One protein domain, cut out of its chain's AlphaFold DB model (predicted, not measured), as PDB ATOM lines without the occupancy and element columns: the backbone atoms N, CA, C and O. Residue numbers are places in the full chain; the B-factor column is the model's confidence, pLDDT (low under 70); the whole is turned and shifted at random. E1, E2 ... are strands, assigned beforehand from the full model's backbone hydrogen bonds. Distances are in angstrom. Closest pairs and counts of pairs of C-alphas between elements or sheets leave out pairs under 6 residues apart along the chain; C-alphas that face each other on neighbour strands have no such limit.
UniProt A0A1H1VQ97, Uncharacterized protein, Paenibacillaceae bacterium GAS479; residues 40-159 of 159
ATOM      1  N   SER A  40     -43.637  21.700   9.145       91.12
ATOM      2  CA  SER A  40     -44.107  20.620  10.008       91.12
ATOM      3  C   SER A  40     -43.386  19.325   9.687       91.12
ATOM      4  O   SER A  40     -43.229  18.953   8.522       91.12
ATOM      5  N   ALA A  41     -42.997  18.630  10.755       93.44
ATOM      6  CA  ALA A  41     -42.236  17.397  10.687       93.44
ATOM      7  C   ALA A  41     -43.147  16.177  10.530       93.44
ATOM      8  O   ALA A  41     -44.118  16.005  11.271       93.44
ATOM      9  N   PHE A  42     -42.756  15.289   9.625       95.81
ATOM     10  CA  PHE A  42     -43.380  14.003   9.359       95.81
ATOM     11  C   PHE A  42     -42.365  12.883   9.544       95.81
ATOM     12  O   PHE A  42     -41.184  13.035   9.228       95.81
ATOM     13  N   TYR A  43     -42.832  11.737  10.029       97.19
ATOM     14  CA  TYR A  43     -41.987  10.592  10.349       97.19
ATOM     15  C   TYR A  43     -42.446   9.365   9.576       97.19
ATOM     16  O   TYR A  43     -43.605   8.963   9.672       97.19
ATOM     17  N   VAL A  44     -41.523   8.738   8.853       98.00
ATOM     18  CA  VAL A  44     -41.776   7.503   8.104       98.00
ATOM     19  C   VAL A  44     -40.910   6.405   8.694       98.00
ATOM     20  O   VAL A  44     -39.686   6.465   8.595       98.00
ATOM     21  N   TYR A  45     -41.536   5.424   9.335       98.31
ATOM     22  CA  TYR A  45     -40.872   4.288   9.963       98.31
ATOM     23  C   TYR A  45     -40.960   3.061   9.073       98.31
ATOM     24  O   TYR A  45     -42.045   2.697   8.615       98.31
ATOM     25  N   ASN A  46     -39.827   2.390   8.910       98.25
ATOM     26  CA  ASN A  46     -39.784   1.043   8.384       98.25
ATOM     27  C   ASN A  46     -39.767   0.058   9.562       98.25
ATOM     28  O   ASN A  46     -38.745  -0.121  10.217       98.25
ATOM     29  N   GLU A  47     -40.911  -0.552   9.846       98.06
ATOM     30  CA  GLU A  47     -41.097  -1.594  10.863       98.06
ATOM     31  C   GLU A  47     -41.224  -2.988  10.237       98.06
ATOM     32  O   GLU A  47     -41.674  -3.920  10.899       98.06
ATOM     33  N   THR A  48     -40.848  -3.136   8.966       97.69
ATOM     34  CA  THR A  48     -40.714  -4.459   8.353       97.69
ATOM     35  C   THR A  48     -39.537  -5.206   8.973       97.69
ATOM     36  O   THR A  48     -38.589  -4.593   9.470       97.69
ATOM     37  N   ALA A  49     -39.576  -6.534   8.930       96.44
ATOM     38  CA  ALA A  49     -38.493  -7.376   9.415       96.44
ATOM     39  C   ALA A  49     -37.268  -7.292   8.495       96.44
ATOM     40  O   ALA A  49     -36.141  -7.167   8.967       96.44
ATOM     41  N   ASN A  50     -37.499  -7.355   7.178       96.56
ATOM     42  CA  ASN A  50     -36.451  -7.660   6.203       96.56
ATOM     43  C   ASN A  50     -36.473  -6.779   4.943       96.56
ATOM     44  O   ASN A  50     -35.595  -6.932   4.092       96.56
ATOM     45  N   PHE A  51     -37.447  -5.883   4.779       98.06
ATOM     46  CA  PHE A  51     -37.515  -5.035   3.590       98.06
ATOM     47  C   PHE A  51     -36.797  -3.710   3.820       98.06
ATOM     48  O   PHE A  51     -36.892  -3.101   4.879       98.06
ATOM     49  N   THR A  52     -36.088  -3.225   2.809       98.12
ATOM     50  CA  THR A  52     -35.519  -1.874   2.802       98.12
ATOM     51  C   THR A  52     -36.396  -0.964   1.957       98.12
ATOM     52  O   THR A  52     -36.816  -1.343   0.868       98.12
ATOM     53  N   MET A  53     -36.661   0.246   2.443       98.12
ATOM     54  CA  MET A  53     -37.360   1.275   1.677       98.12
ATOM     55  C   MET A  53     -36.340   2.237   1.071       98.12
ATOM     56  O   MET A  53     -35.589   2.861   1.815       98.12
ATOM     57  N   ALA A  54     -36.316   2.391  -0.250       97.88
ATOM     58  CA  ALA A  54     -35.412   3.321  -0.933       97.88
ATOM     59  C   ALA A  54     -36.200   4.430  -1.634       97.88
ATOM     60  O   ALA A  54     -37.011   4.146  -2.518       97.88
ATOM     61  N   GLY A  55     -35.982   5.684  -1.227       96.94
ATOM     62  CA  GLY A  55     -36.585   6.848  -1.873       96.94
ATOM     63  C   GLY A  55     -36.049   7.045  -3.292       96.94
ATOM     64  O   GLY A  55     -34.862   6.823  -3.532       96.94
ATOM     65  N   TYR A  56     -36.904   7.464  -4.232       94.25
ATOM     66  CA  TYR A  56     -36.470   7.648  -5.627       94.25
ATOM     67  C   TYR A  56     -36.887   8.964  -6.300       94.25
ATOM     68  O   TYR A  56     -36.146   9.427  -7.160       94.25
ATOM     69  N   ASP A  57     -38.013   9.585  -5.933       93.75
ATOM     70  CA  ASP A  57     -38.466  10.828  -6.584       93.75
ATOM     71  C   ASP A  57     -39.375  11.663  -5.674       93.75
ATOM     72  O   ASP A  57     -40.596  11.500  -5.652       93.75
ATOM     73  N   PHE A  58     -38.776  12.526  -4.854       95.25
ATOM     74  CA  PHE A  58     -39.521  13.358  -3.910       95.25
ATOM     75  C   PHE A  58     -39.995  14.640  -4.587       95.25
ATOM     76  O   PHE A  58     -39.213  15.347  -5.216       95.25
ATOM     77  N   SER A  59     -41.274  14.976  -4.419       95.06
ATOM     78  CA  SER A  59     -41.853  16.186  -5.011       95.06
ATOM     79  C   SER A  59     -42.843  16.895  -4.090       95.06
ATOM     80  O   SER A  59     -43.520  16.282  -3.264       95.06
ATOM     81  N   GLY A  60     -42.944  18.215  -4.249       94.06
ATOM     82  CA  GLY A  60     -43.877  19.064  -3.517       94.06
ATOM     83  C   GLY A  60     -43.189  20.082  -2.611       94.06
ATOM     84  O   GLY A  60     -42.081  20.529  -2.881       94.06
ATOM     85  N   SER A  61     -43.890  20.480  -1.556       94.00
ATOM     86  CA  SER A  61     -43.565  21.609  -0.678       94.00
ATOM     87  C   SER A  61     -42.630  21.192   0.461       94.00
ATOM     88  O   SER A  61     -42.913  21.473   1.623       94.00
ATOM     89  N   PHE A  62     -41.559  20.460   0.151       93.69
ATOM     90  CA  PHE A  62     -40.549  20.128   1.155       93.69
ATOM     91  C   PHE A  62     -39.767  21.379   1.561       93.69
ATOM     92  O   PHE A  62     -39.562  22.280   0.750       93.69
ATOM     93  N   GLU A  63     -39.357  21.439   2.826       91.31
ATOM     94  CA  GLU A  63     -38.462  22.493   3.305       91.31
ATOM     95  C   GLU A  63     -37.116  22.426   2.571       91.31
ATOM     96  O   GLU A  63     -36.613  21.338   2.284       91.31
ATOM     97  N   GLU A  64     -36.548  23.588   2.245       85.38
ATOM     98  CA  GLU A  64     -35.246  23.667   1.589       85.38
ATOM     99  C   GLU A  64     -34.095  23.498   2.602       85.38
ATOM    100  O   GLU A  64     -34.173  24.025   3.714       85.38
ATOM    101  N   PRO A  65     -32.990  22.822   2.233       83.56
ATOM    102  CA  PRO A  65     -32.739  22.197   0.936       83.56
ATOM    103  C   PRO A  65     -33.604  20.950   0.716       83.56
ATOM    104  O   PRO A  65     -33.808  20.160   1.636       83.56
ATOM    105  N   LEU A  66     -34.083  20.777  -0.524       82.00
ATOM    106  CA  LEU A  66     -34.937  19.646  -0.893       82.00
ATOM    107  C   LEU A  66     -34.285  18.314  -0.471       82.00
ATOM    108  O   LEU A  66     -33.093  18.114  -0.733       82.00
ATOM    109  N   PRO A  67     -35.041  17.393   0.155       86.50
ATOM    110  CA  PRO A  67     -34.499  16.111   0.579       86.50
ATOM    111  C   PRO A  67     -34.043  15.303  -0.640       86.50
ATOM    112  O   PRO A  67     -34.836  15.036  -1.542       86.50
ATOM    113  N   ASP A  68     -32.771  14.899  -0.663       89.56
ATOM    114  CA  ASP A  68     -32.236  14.008  -1.700       89.56
ATOM    115  C   ASP A  68     -32.765  12.581  -1.465       89.56
ATOM    116  O   ASP A  68     -32.423  11.979  -0.440       89.56
ATOM    117  N   PRO A  69     -33.539  11.993  -2.399       91.75
ATOM    118  CA  PRO A  69     -34.060  10.637  -2.254       91.75
ATOM    119  C   PRO A  69     -32.992   9.580  -1.945       91.75
ATOM    120  O   PRO A  69     -33.265   8.632  -1.205       91.75
ATOM    121  N   ARG A  70     -31.752   9.768  -2.420       89.06
ATOM    122  CA  ARG A  70     -30.630   8.838  -2.193       89.06
ATOM    123  C   ARG A  70     -30.208   8.753  -0.729       89.06
ATOM    124  O   ARG A  70     -29.713   7.714  -0.300       89.06
ATOM    125  N   ASN A  71     -30.437   9.812   0.043       89.81
ATOM    126  CA  ASN A  71     -30.152   9.841   1.478       89.81
ATOM    127  C   ASN A  71     -31.290   9.233   2.313       89.81
ATOM    128  O   ASN A  71     -31.152   9.053   3.522       89.81
ATOM    129  N   HIS A  72     -32.415   8.894   1.682       93.19
ATOM    130  CA  HIS A  72     -33.606   8.364   2.335       93.19
ATOM    131  C   HIS A  72     -33.758   6.866   2.046       93.19
ATOM    132  O   HIS A  72     -34.780   6.395   1.545       93.19
ATOM    133  N   VAL A  73     -32.720   6.108   2.410       96.81
ATOM    134  CA  VAL A  73     -32.764   4.645   2.488       96.81
ATOM    135  C   VAL A  73     -33.100   4.247   3.923       96.81
ATOM    136  O   VAL A  73     -32.303   4.422   4.844       96.81
ATOM    137  N   ILE A  74     -34.305   3.722   4.125       97.50
ATOM    138  CA  ILE A  74     -34.821   3.328   5.433       97.50
ATOM    139  C   ILE A  74     -34.716   1.811   5.551       97.50
ATOM    140  O   ILE A  74     -35.562   1.068   5.054       97.50
ATOM    141  N   VAL A  75     -33.662   1.343   6.210       97.69
ATOM    142  CA  VAL A  75     -33.502  -0.076   6.565       97.69
ATOM    143  C   VAL A  75     -34.483  -0.481   7.684       97.69
ATOM    144  O   VAL A  75     -34.996   0.406   8.381       97.69
ATOM    145  N   PRO A  76     -34.748  -1.787   7.883       97.94
ATOM    146  CA  PRO A  76     -35.591  -2.283   8.972       97.94
ATOM    147  C   PRO A  76     -35.293  -1.643  10.337       97.94
ATOM    148  O   PRO A  76     -34.135  -1.477  10.734       97.94
ATOM    149  N   GLY A  77     -36.345  -1.251  11.056       96.94
ATOM    150  CA  GLY A  77     -36.281  -0.620  12.378       96.94
ATOM    151  C   GLY A  77     -35.829   0.846  12.388       96.94
ATOM    152  O   GLY A  77     -35.705   1.444  13.460       96.94
ATOM    153  N   ARG A  78     -35.556   1.452  11.226       97.69
ATOM    154  CA  ARG A  78     -35.162   2.865  11.113       97.69
ATOM    155  C   ARG A  78     -36.318   3.739  10.646       97.69
ATOM    156  O   ARG A  78     -37.401   3.273  10.297       97.69
ATOM    157  N   ARG A  79     -36.074   5.048  10.669       96.38
ATOM    158  CA  ARG A  79     -37.022   6.056  10.207       96.38
ATOM    159  C   ARG A  79     -36.342   7.104   9.351       96.38
ATOM    160  O   ARG A  79     -35.149   7.354   9.510       96.38
ATOM    161  N   SER A  80     -37.147   7.770   8.544       96.38
ATOM    162  CA  SER A  80     -36.804   9.021   7.891       96.38
ATOM    163  C   SER A  80     -37.711  10.149   8.382       96.38
ATOM    164  O   SER A  80     -38.822   9.898   8.862       96.38
ATOM    165  N   ILE A  81     -37.211  11.381   8.306       95.56
ATOM    166  CA  ILE A  81     -37.909  12.593   8.733       95.56
ATOM    167  C   ILE A  81     -38.050  13.499   7.517       95.56
ATOM    168  O   ILE A  81     -37.084  13.714   6.789       95.56
ATOM    169  N   PHE A  82     -39.250  14.029   7.321       94.94
ATOM    170  CA  PHE A  82     -39.569  14.970   6.257       94.94
ATOM    171  C   PHE A  82     -40.107  16.254   6.860       94.94
ATOM    172  O   PHE A  82     -40.879  16.209   7.813       94.94
ATOM    173  N   GLN A  83     -39.720  17.388   6.294       94.69
ATOM    174  CA  GLN A  83     -40.263  18.689   6.658       94.69
ATOM    175  C   GLN A  83     -41.071  19.221   5.483       94.69
ATOM    176  O   GLN A  83     -40.573  19.246   4.355       94.69
ATOM    177  N   ILE A  84     -42.319  19.608   5.735       94.06
ATOM    178  CA  ILE A  84     -43.207  20.195   4.729       94.06
ATOM    179  C   ILE A  84     -43.548  21.610   5.153       94.06
ATOM    180  O   ILE A  84     -44.036  21.829   6.261       94.06
ATOM    181  N   ILE A  85     -43.346  22.547   4.238       92.44
ATOM    182  CA  ILE A  85     -43.746  23.940   4.392       92.44
ATOM    183  C   ILE A  85     -45.130  24.171   3.787       92.44
ATOM    184  O   ILE A  85     -45.539  23.473   2.860       92.44
ATOM    185  N   ALA A  86     -45.846  25.181   4.283       90.62
ATOM    186  CA  ALA A  86     -47.128  25.632   3.737       90.62
ATOM    187  C   ALA A  86     -46.982  26.942   2.928       90.62
ATOM    188  O   ALA A  86     -47.272  28.014   3.465       90.62
ATOM    189  N   PRO A  87     -46.526  26.898   1.656       84.94
ATOM    190  CA  PRO A  87     -46.206  28.098   0.880       84.94
ATOM    191  C   PRO A  87     -47.419  28.810   0.277       84.94
ATOM    192  O   PRO A  87     -47.319  29.975  -0.099       84.94
ATOM    193  N   ARG A  88     -48.564  28.129   0.136       82.38
ATOM    194  CA  ARG A  88     -49.732  28.680  -0.566       82.38
ATOM    195  C   ARG A  88     -50.740  29.233   0.419       82.38
ATOM    196  O   ARG A  88     -51.491  28.450   0.994       82.38
ATOM    197  N   CYS A  89     -50.780  30.551   0.578       84.88
ATOM    198  CA  CYS A  89     -51.724  31.222   1.467       84.88
ATOM    199  C   CYS A  89     -52.895  31.852   0.699       84.88
ATOM    200  O   CYS A  89     -52.693  32.567  -0.282       84.88
ATOM    201  N   SER A  90     -54.110  31.615   1.185       82.88
ATOM    202  CA  SER A  90     -55.328  32.312   0.768       82.88
ATOM    203  C   SER A  90     -55.689  33.382   1.800       82.88
ATOM    204  O   SER A  90     -55.601  33.135   3.003       82.88
ATOM    205  N   TYR A  91     -56.121  34.550   1.324       76.50
ATOM    206  CA  TYR A  91     -56.582  35.699   2.116       76.50
ATOM    207  C   TYR A  91     -57.983  36.107   1.613       76.50
ATOM    208  O   TYR A  91     -58.291  35.842   0.451       76.50
ATOM    209  N   PRO A  92     -58.703  36.995   2.311       74.25
ATOM    210  CA  PRO A  92     -59.603  36.853   3.475       74.25
ATOM    211  C   PRO A  92     -60.902  36.046   3.195       74.25
ATOM    212  O   PRO A  92     -61.201  35.786   2.030       74.25
ATOM    213  N   PRO A  93     -61.720  35.674   4.218       69.06
ATOM    214  CA  PRO A  93     -61.769  36.194   5.601       69.06
ATOM    215  C   PRO A  93     -60.880  35.490   6.646       69.06
ATOM    216  O   PRO A  93     -60.762  35.994   7.758       69.06
ATOM    217  N   LEU A  94     -60.225  34.371   6.320       71.12
ATOM    218  CA  LEU A  94     -59.234  33.703   7.180       71.12
ATOM    219  C   LEU A  94     -57.951  33.447   6.387       71.12
ATOM    220  O   LEU A  94     -58.027  33.058   5.222       71.12
ATOM    221  N   VAL A  95     -56.787  33.645   7.016       78.25
ATOM    222  CA  VAL A  95     -55.499  33.269   6.417       78.25
ATOM    223  C   VAL A  95     -55.337  31.761   6.540       78.25
ATOM    224  O   VAL A  95     -55.219  31.233   7.647       78.25
ATOM    225  N   VAL A  96     -55.344  31.079   5.399       84.06
ATOM    226  CA  VAL A  96     -55.171  29.627   5.321       84.06
ATOM    227  C   VAL A  96     -53.982  29.340   4.426       84.06
ATOM    228  O   VAL A  96     -54.044  29.632   3.234       84.06
ATOM    229  N   CYS A  97     -52.918  28.763   4.981       87.62
ATOM    230  CA  CYS A  97     -51.759  28.348   4.195       87.62
ATOM    231  C   CYS A  97     -51.729  26.831   4.042       87.62
ATOM    232  O   CYS A  97     -51.939  26.105   5.010       87.62
ATOM    233  N   THR A  98     -51.451  26.342   2.838       90.75
ATOM    234  CA  THR A  98     -51.391  24.911   2.535       90.75
ATOM    235  C   THR A  98     -50.059  24.518   1.922       90.75
ATOM    236  O   THR A  98     -49.422  25.293   1.203       90.75
ATOM    237  N   GLY A  99     -49.653  23.289   2.217       92.62
ATOM    238  CA  GLY A  99     -48.490  22.625   1.656       92.62
ATOM    239  C   GLY A  99     -48.752  21.139   1.505       92.62
ATOM    240  O   GLY A  99     -49.498  20.549   2.288       92.62
ATOM    241  N   SER A 100     -48.160  20.531   0.489       94.88
ATOM    242  CA  SER A 100     -48.243  19.089   0.282       94.88
ATOM    243  C   SER A 100     -46.983  18.554  -0.368       94.88
ATOM    244  O   SER A 100     -46.312  19.271  -1.110       94.88
ATOM    245  N   GLY A 101     -46.672  17.292  -0.096       95.88
ATOM    246  CA  GLY A 101     -45.543  16.592  -0.697       95.88
ATOM    247  C   GLY A 101     -45.822  15.109  -0.869       95.88
ATOM    248  O   GLY A 101     -46.711  14.554  -0.222       95.88
ATOM    249  N   VAL A 102     -45.058  14.472  -1.746       97.00
ATOM    250  CA  VAL A 102     -45.092  13.029  -1.973       97.00
ATOM    251  C   VAL A 102     -43.663  12.499  -1.933       97.00
ATOM    252  O   VAL A 102     -42.786  13.007  -2.632       97.00
ATOM    253  N   ALA A 103     -43.437  11.480  -1.108       97.38
ATOM    254  CA  ALA A 103     -42.192  10.728  -1.029       97.38
ATOM    255  C   ALA A 103     -42.463   9.257  -1.374       97.38
ATOM    256  O   ALA A 103     -42.916   8.487  -0.518       97.38
ATOM    257  N   PRO A 104     -42.242   8.852  -2.630       97.19
ATOM    258  CA  PRO A 104     -42.338   7.466  -3.024       97.19
ATOM    259  C   PRO A 104     -41.070   6.681  -2.664       97.19
ATOM    260  O   PRO A 104     -39.945   7.172  -2.795       97.19
ATOM    261  N   PHE A 105     -41.272   5.439  -2.234       98.00
ATOM    262  CA  PHE A 105     -40.224   4.495  -1.874       98.00
ATOM    263  C   PHE A 105     -40.426   3.162  -2.588       98.00
ATOM    264  O   PHE A 105     -41.523   2.600  -2.567       98.00
ATOM    265  N   SER A 106     -39.348   2.615  -3.142       97.88
ATOM    266  CA  SER A 106     -39.295   1.216  -3.561       97.88
ATOM    267  C   SER A 106     -39.130   0.316  -2.340       97.88
ATOM    268  O   SER A 106     -38.317   0.607  -1.463       97.88
ATOM    269  N   ILE A 107     -39.873  -0.790  -2.297       98.06
ATOM    270  CA  ILE A 107     -39.712  -1.849  -1.297       98.06
ATOM    271  C   ILE A 107     -38.751  -2.887  -1.866       98.06
ATOM    272  O   ILE A 107     -39.037  -3.505  -2.893       98.06
ATOM    273  N   ILE A 108     -37.607  -3.062  -1.214       98.19
ATOM    274  CA  ILE A 108     -36.503  -3.908  -1.667       98.19
ATOM    275  C   ILE A 108     -36.351  -5.077  -0.697       98.19
ATOM    276  O   ILE A 108     -36.260  -4.875   0.513       98.19
ATOM    277  N   ASN A 109     -36.328  -6.301  -1.216       97.25
ATOM    278  CA  ASN A 109     -36.110  -7.501  -0.410       97.25
ATOM    279  C   ASN A 109     -34.616  -7.717  -0.079       97.25
ATOM    280  O   ASN A 109     -33.753  -7.058  -0.664       97.25
ATOM    281  N   PRO A 110     -34.268  -8.653   0.824       96.81
ATOM    282  CA  PRO A 110     -32.869  -8.935   1.168       96.81
ATOM    283  C   PRO A 110     -31.983  -9.351  -0.015       96.81
ATOM    284  O   PRO A 110     -30.766  -9.223   0.055       96.81
ATOM    285  N   GLN A 111     -32.580  -9.851  -1.099       97.00
ATOM    286  CA  GLN A 111     -31.889 -10.230  -2.331       97.00
ATOM    287  C   GLN A 111     -31.597  -9.030  -3.251       97.00
ATOM    288  O   GLN A 111     -30.974  -9.210  -4.292       97.00
ATOM    289  N   GLY A 112     -32.040  -7.820  -2.891       96.00
ATOM    290  CA  GLY A 112     -31.853  -6.598  -3.677       96.00
ATOM    291  C   GLY A 112     -32.913  -6.374  -4.760       96.00
ATOM    292  O   GLY A 112     -32.805  -5.423  -5.531       96.00
ATOM    293  N   ASN A 113     -33.952  -7.208  -4.816       97.56
ATOM    294  CA  ASN A 113     -35.025  -7.079  -5.795       97.56
ATOM    295  C   ASN A 113     -36.111  -6.132  -5.283       97.56
ATOM    296  O   ASN A 113     -36.567  -6.246  -4.141       97.56
ATOM    297  N   GLN A 114     -36.579  -5.243  -6.156       97.31
ATOM    298  CA  GLN A 114     -37.775  -4.456  -5.892       97.31
ATOM    299  C   GLN A 114     -39.006  -5.367  -5.946       97.31
ATOM    300  O   GLN A 114     -39.282  -5.996  -6.966       97.31
ATOM    301  N   VAL A 115     -39.750  -5.418  -4.843       97.19
ATOM    302  CA  VAL A 115     -40.948  -6.256  -4.669       97.19
ATOM    303  C   VAL A 115     -42.234  -5.443  -4.564       97.19
ATOM    304  O   VAL A 115     -43.274  -6.019  -4.287       97.19
ATOM    305  N   GLY A 116     -42.162  -4.122  -4.745       97.06
ATOM    306  CA  GLY A 116     -43.305  -3.213  -4.714       97.06
ATOM    307  C   GLY A 116     -42.886  -1.778  -4.414       97.06
ATOM    308  O   GLY A 116     -41.692  -1.465  -4.394       97.06
ATOM    309  N   TYR A 117     -43.858  -0.897  -4.190       96.81
ATOM    310  CA  TYR A 117     -43.604   0.493  -3.813       96.81
ATOM    311  C   TYR A 117     -44.687   1.049  -2.887       96.81
ATOM    312  O   TYR A 117     -45.821   0.569  -2.855       96.81
ATOM    313  N   VAL A 118     -44.320   2.078  -2.126       97.62
ATOM    314  CA  VAL A 118     -45.228   2.842  -1.266       97.62
ATOM    315  C   VAL A 118     -45.088   4.325  -1.567       97.62
ATOM    316  O   VAL A 118     -43.975   4.831  -1.702       97.62
ATOM    317  N   HIS A 119     -46.202   5.042  -1.688       97.81
ATOM    318  CA  HIS A 119     -46.211   6.495  -1.850       97.81
ATOM    319  C   HIS A 119     -46.676   7.134  -0.554       97.81
ATOM    320  O   HIS A 119     -47.843   7.017  -0.184       97.81
ATOM    321  N   VAL A 120     -45.763   7.811   0.139       97.62
ATOM    322  CA  VAL A 120     -46.100   8.563   1.349       97.62
ATOM    323  C   VAL A 120     -46.508   9.973   0.945       97.62
ATOM    324  O   VAL A 120     -45.737  10.688   0.310       97.62
ATOM    325  N   LYS A 121     -47.725  10.371   1.301       97.56
ATOM    326  CA  LYS A 121     -48.309  11.681   1.007       97.56
ATOM    327  C   LYS A 121     -48.364  12.510   2.278       97.56
ATOM    328  O   LYS A 121     -48.863  12.038   3.296       97.56
ATOM    329  N   PHE A 122     -47.911  13.751   2.202       96.38
ATOM    330  CA  PHE A 122     -47.901  14.697   3.310       96.38
ATOM    331  C   PHE A 122     -48.792  15.893   2.991       96.38
ATOM    332  O   PHE A 122     -48.823  16.367   1.852       96.38
ATOM    333  N   SER A 123     -49.478  16.413   4.001       94.25
ATOM    334  CA  SER A 123     -50.252  17.645   3.911       94.25
ATOM    335  C   SER A 123     -50.112  18.478   5.180       94.25
ATOM    336  O   SER A 123     -50.133  17.965   6.296       94.25
ATOM    337  N   VAL A 124     -49.974  19.788   5.002       92.50
ATOM    338  CA  VAL A 124     -49.947  20.780   6.079       92.50
ATOM    339  C   VAL A 124     -50.969  21.857   5.755       92.50
ATOM    340  O   VAL A 124     -51.005  22.377   4.640       92.50
ATOM    341  N   LEU A 125     -51.789  22.197   6.742       88.62
ATOM    342  CA  LEU A 125     -52.777  23.265   6.707       88.62
ATOM    343  C   LEU A 125     -52.534  24.181   7.913       88.62
ATOM    344  O   LEU A 125     -52.796  23.791   9.045       88.62
ATOM    345  N   LYS A 126     -52.039  25.399   7.695       83.94
ATOM    346  CA  LYS A 126     -51.871  26.422   8.739       83.94
ATOM    347  C   LYS A 126     -53.116  27.303   8.784       83.94
ATOM    348  O   LYS A 126     -53.462  27.921   7.776       83.94
ATOM    349  N   ILE A 127     -53.738  27.393   9.956       79.81
ATOM    350  CA  ILE A 127     -54.813  28.347  10.268       79.81
ATOM    351  C   ILE A 127     -54.435  29.166  11.513       79.81
ATOM    352  O   ILE A 127     -53.495  28.815  12.230       79.81
ATOM    353  N   SER A 128     -55.160  30.257  11.782       66.69
ATOM    354  CA  SER A 128     -55.051  31.005  13.046       66.69
ATOM    355  C   SER A 128     -55.454  30.085  14.209       66.69
ATOM    356  O   SER A 128     -56.641  29.892  14.453       66.69
ATOM    357  N   GLY A 129     -54.477  29.448  14.857       63.72
ATOM    358  CA  GLY A 129     -54.680  28.387  15.855       63.72
ATOM    359  C   GLY A 129     -53.654  27.246  15.790       63.72
ATOM    360  O   GLY A 129     -53.587  26.441  16.713       63.72
ATOM    361  N   GLY A 130     -52.837  27.183  14.730       67.25
ATOM    362  CA  GLY A 130     -51.731  26.227  14.591       67.25
ATOM    363  C   GLY A 130     -51.779  25.405  13.295       67.25
ATOM    364  O   GLY A 130     -52.731  25.525  12.514       67.25
ATOM    365  N   PRO A 131     -50.735  24.602  13.016       77.81
ATOM    366  CA  PRO A 131     -50.717  23.708  11.867       77.81
ATOM    367  C   PRO A 131     -51.543  22.442  12.135       77.81
ATOM    368  O   PRO A 131     -51.405  21.784  13.162       77.81
ATOM    369  N   ILE A 132     -52.365  22.073  11.162       84.25
ATOM    370  CA  ILE A 132     -53.010  20.769  11.044       84.25
ATOM    371  C   ILE A 132     -52.188  19.958  10.042       84.25
ATOM    372  O   ILE A 132     -51.956  20.405   8.917       84.25
ATOM    373  N   THR A 133     -51.748  18.768  10.442       88.50
ATOM    374  CA  THR A 133     -50.942  17.869   9.605       88.50
ATOM    375  C   THR A 133     -51.738  16.639   9.191       88.50
ATOM    376  O   THR A 133     -52.501  16.090   9.990       88.50
ATOM    377  N   GLY A 134     -51.522  16.173   7.965       91.25
ATOM    378  CA  GLY A 134     -52.029  14.903   7.464       91.25
ATOM    379  C   GLY A 134     -50.924  14.084   6.806       91.25
ATOM    380  O   GLY A 134     -50.090  14.607   6.069       91.25
ATOM    381  N   ILE A 135     -50.937  12.777   7.055       94.88
ATOM    382  CA  ILE A 135     -50.079  11.814   6.370       94.88
ATOM    383  C   ILE A 135     -50.933  10.663   5.846       94.88
ATOM    384  O   ILE A 135     -51.785  10.132   6.561       94.88
ATOM    385  N   GLY A 136     -50.716  10.304   4.587       94.62
ATOM    386  CA  GLY A 136     -51.344   9.178   3.908       94.62
ATOM    387  C   GLY A 136     -50.282   8.267   3.308       94.62
ATOM    388  O   GLY A 136     -49.169   8.711   3.026       94.62
ATOM    389  N   VAL A 137     -50.613   6.993   3.119       95.62
ATOM    390  CA  VAL A 137     -49.724   6.037   2.455       95.62
ATOM    391  C   VAL A 137     -50.539   5.198   1.489       95.62
ATOM    392  O   VAL A 137     -51.485   4.533   1.907       95.62
ATOM    393  N   ASP A 138     -50.138   5.203   0.223       96.69
ATOM    394  CA  ASP A 138     -50.661   4.282  -0.780       96.69
ATOM    395  C   ASP A 138     -49.649   3.157  -0.996       96.69
ATOM    396  O   ASP A 138     -48.459   3.413  -1.196       96.69
ATOM    397  N   VAL A 139     -50.113   1.911  -0.944       95.50
ATOM    398  CA  VAL A 139     -49.280   0.719  -1.134       95.50
ATOM    399  C   VAL A 139     -49.610   0.092  -2.482       95.50
ATOM    400  O   VAL A 139     -50.777  -0.146  -2.786       95.50
ATOM    401  N   PHE A 140     -48.583  -0.215  -3.273       95.69
ATOM    402  CA  PHE A 140     -48.751  -0.754  -4.615       95.69
ATOM    403  C   PHE A 140     -47.924  -2.017  -4.806       95.69
ATOM    404  O   PHE A 140     -46.690  -1.975  -4.812       95.69
ATOM    405  N   ASN A 141     -48.630  -3.135  -5.009       92.44
ATOM    406  CA  ASN A 141     -48.047  -4.443  -5.308       92.44
ATOM    407  C   ASN A 141     -46.859  -4.778  -4.399       92.44
ATOM    408  O   ASN A 141     -45.828  -5.205  -4.899       92.44
ATOM    409  N   ALA A 142     -46.978  -4.518  -3.096       94.06
ATOM    410  CA  ALA A 142     -45.902  -4.690  -2.131       94.06
ATOM    411  C   ALA A 142     -46.355  -5.604  -0.982       94.06
ATOM    412  O   ALA A 142     -47.516  -5.526  -0.577       94.06
ATOM    413  N   PRO A 143     -45.457  -6.429  -0.413       95.12
ATOM    414  CA  PRO A 143     -45.766  -7.321   0.704       95.12
ATOM    415  C   PRO A 143     -45.766  -6.579   2.055       95.12
ATOM    416  O   PRO A 143     -45.192  -7.052   3.031       95.12
ATOM    417  N   VAL A 144     -46.357  -5.382   2.101       96.38
ATOM    418  CA  VAL A 144     -46.377  -4.517   3.286       96.38
ATOM    419  C   VAL A 144     -47.753  -3.887   3.493       96.38
ATOM    420  O   VAL A 144     -48.517  -3.708   2.548       96.38
ATOM    421  N   VAL A 145     -48.046  -3.487   4.725       96.12
ATOM    422  CA  VAL A 145     -49.161  -2.604   5.085       96.12
ATOM    423  C   VAL A 145     -48.639  -1.312   5.697       96.12
ATOM    424  O   VAL A 145     -47.516  -1.247   6.199       96.12
ATOM    425  N   ALA A 146     -49.467  -0.271   5.684       95.75
ATOM    426  CA  ALA A 146     -49.139   1.008   6.292       95.75
ATOM    427  C   ALA A 146     -50.177   1.404   7.344       95.75
ATOM    428  O   ALA A 146     -51.380   1.256   7.144       95.75
ATOM    429  N   VAL A 147     -49.695   1.947   8.461       94.81
ATOM    430  CA  VAL A 147     -50.518   2.519   9.529       94.81
ATOM    431  C   VAL A 147     -50.108   3.971   9.723       94.81
ATOM    432  O   VAL A 147     -48.927   4.263   9.924       94.81
ATOM    433  N   THR A 148     -51.074   4.884   9.695       93.75
ATOM    434  CA  THR A 148     -50.847   6.301   9.990       93.75
ATOM    435  C   THR A 148     -51.273   6.623  11.422       93.75
ATOM    436  O   THR A 148     -52.212   6.040  11.960       93.75
ATOM    437  N   GLN A 149     -50.534   7.509  12.088       90.75
ATOM    438  CA  GLN A 149     -50.735   7.878  13.491       90.75
ATOM    439  C   GLN A 149     -50.556   9.385  13.670       90.75
ATOM    440  O   GLN A 149     -49.648   9.982  13.088       90.75
ATOM    441  N   ASN A 150     -51.409   9.988  14.503       88.94
ATOM    442  CA  ASN A 150     -51.315  11.382  14.954       88.94
ATOM    443  C   ASN A 150     -51.179  12.425  13.824       88.94
ATOM    444  O   ASN A 150     -50.630  13.500  14.036       88.94
ATOM    445  N   GLY A 151     -51.633  12.103  12.607       88.12
ATOM    446  CA  GLY A 151     -51.583  12.999  11.446       88.12
ATOM    447  C   GLY A 151     -50.189  13.278  10.868       88.12
ATOM    448  O   GLY A 151     -50.103  13.945   9.844       88.12
ATOM    449  N   ASN A 152     -49.105  12.773  11.465       93.44
ATOM    450  CA  ASN A 152     -47.736  13.065  11.018       93.44
ATOM    451  C   ASN A 152     -46.796  11.850  10.975       93.44
ATOM    452  O   ASN A 152     -45.645  11.975  10.561       93.44
ATOM    453  N   THR A 153     -47.255  10.678  11.408       96.94
ATOM    454  CA  THR A 153     -46.438   9.465  11.471       96.94
ATOM    455  C   THR A 153     -47.011   8.380  10.570       96.94
ATOM    456  O   THR A 153     -48.195   8.071  10.655       96.94
ATOM    457  N   ALA A 154     -46.166   7.769   9.744       97.44
ATOM    458  CA  ALA A 154     -46.463   6.572   8.966       97.44
ATOM    459  C   ALA A 154     -45.548   5.429   9.415       97.44
ATOM    460  O   ALA A 154     -44.340   5.616   9.565       97.44
ATOM    461  N   ARG A 155     -46.119   4.243   9.622       98.06
ATOM    462  CA  ARG A 155     -45.399   3.011   9.962       98.06
ATOM    463  C   ARG A 155     -45.693   1.956   8.906       98.06
ATOM    464  O   ARG A 155     -46.852   1.589   8.729       98.06
ATOM    465  N   ILE A 156     -44.659   1.501   8.208       98.12
ATOM    466  CA  ILE A 156     -44.738   0.464   7.177       98.12
ATOM    467  C   ILE A 156     -44.332  -0.861   7.824       98.12
ATOM    468  O   ILE A 156     -43.295  -0.917   8.478       98.12
ATOM    469  N   ARG A 157     -45.152  -1.902   7.676       97.19
ATOM    470  CA  ARG A 157     -45.007  -3.213   8.334       97.19
ATOM    471  C   ARG A 157     -45.211  -4.335   7.330       97.19
ATOM    472  O   ARG A 157     -45.839  -4.108   6.304       97.19
ATOM    473  N   ASP A 158     -44.724  -5.529   7.637       94.06
ATOM    474  CA  ASP A 158     -45.049  -6.727   6.854       94.06
ATOM    475  C   ASP A 158     -46.552  -7.059   6.943       94.06
ATOM    476  O   ASP A 158     -47.235  -6.625   7.879       94.06
ATOM    477  N   ILE A 159     -47.054  -7.801   5.951       91.00
ATOM    478  CA  ILE A 159     -48.397  -8.413   5.967       91.00
ATOM    479  C   ILE A 159     -48.395  -9.649   6.869       91.00
ATOM    480  O   ILE A 159     -47.428 -10.439   6.777       91.00
TER     481      ILE A 159
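Overview. This is residues 40 to 159 of the 159 residues of an uncharacterized protein of Paenibacillaceae bacterium GAS479 (UniProt A0A1H1VQ97). Two strongly twisted sheets lie face to face as a long sandwich: long strands E5, E6 and E7, with short E2 and E4 beside E5, make one sheet, and E3, E1, E9 and E8 the other. The unnamed stretch of residues 56 to 78 runs along one side, tied by short pairings to E5 and E2. The printed part has 120 residues, with no named helix and nine strands, E1 to E9; its class is all strand. The first sheet is branched and antiparallel; the second, in the order E3, E1, E9, E8, is mixed. The whole is compact, with a radius of gyration of the C-alphas of 15.1 A, and a rod spanning 55 by 26 by 22 A.

Along the chain. E1, residues 40 to 46, begins at C-alpha 40 (-44.107, 20.620, 10.008). E2 is residues 52 to 55, E3 79 to 85 and E4 88 to 90. E5, 96 to 108, measures 39.0 A; E6, 114 to 127, 40.3 A; E7, 130 to 140, 33.3 A. E8 is 144 to 149; E9, 153 to 158, ends at C-alpha 158 (-45.049, -6.727, 6.854).

Arrangement. E1 is antiparallel to E3, N 42 to O 82 being 2.8 A, and parallel to E9, N 45 to O 154 being 2.8 A. E8 and E9 form a hairpin, N 145 to O 157 2.8 A. E4 to E7 make a meander, each strand the antiparallel neighbour of the one before: N 90 to O 96 2.9 A, N 103 to O 120 2.8 A, N 121 to O 136 2.8 A. E2 and E4 lie on one side of E5, E6 on the other; N 52 to O 108 is 2.8 A. Between the sheets, the closest C-alphas of E7 and E8, Val 137 and Ala 146, are 6.4 A apart.

Size, cuts and confidence. The farthest C-alphas, Pro 93 and Gln 111, are 55.8 A apart. The printed part has no cut. The link E2 to E3 is long. Residues 93 and 128 to 130 have pLDDT under 70.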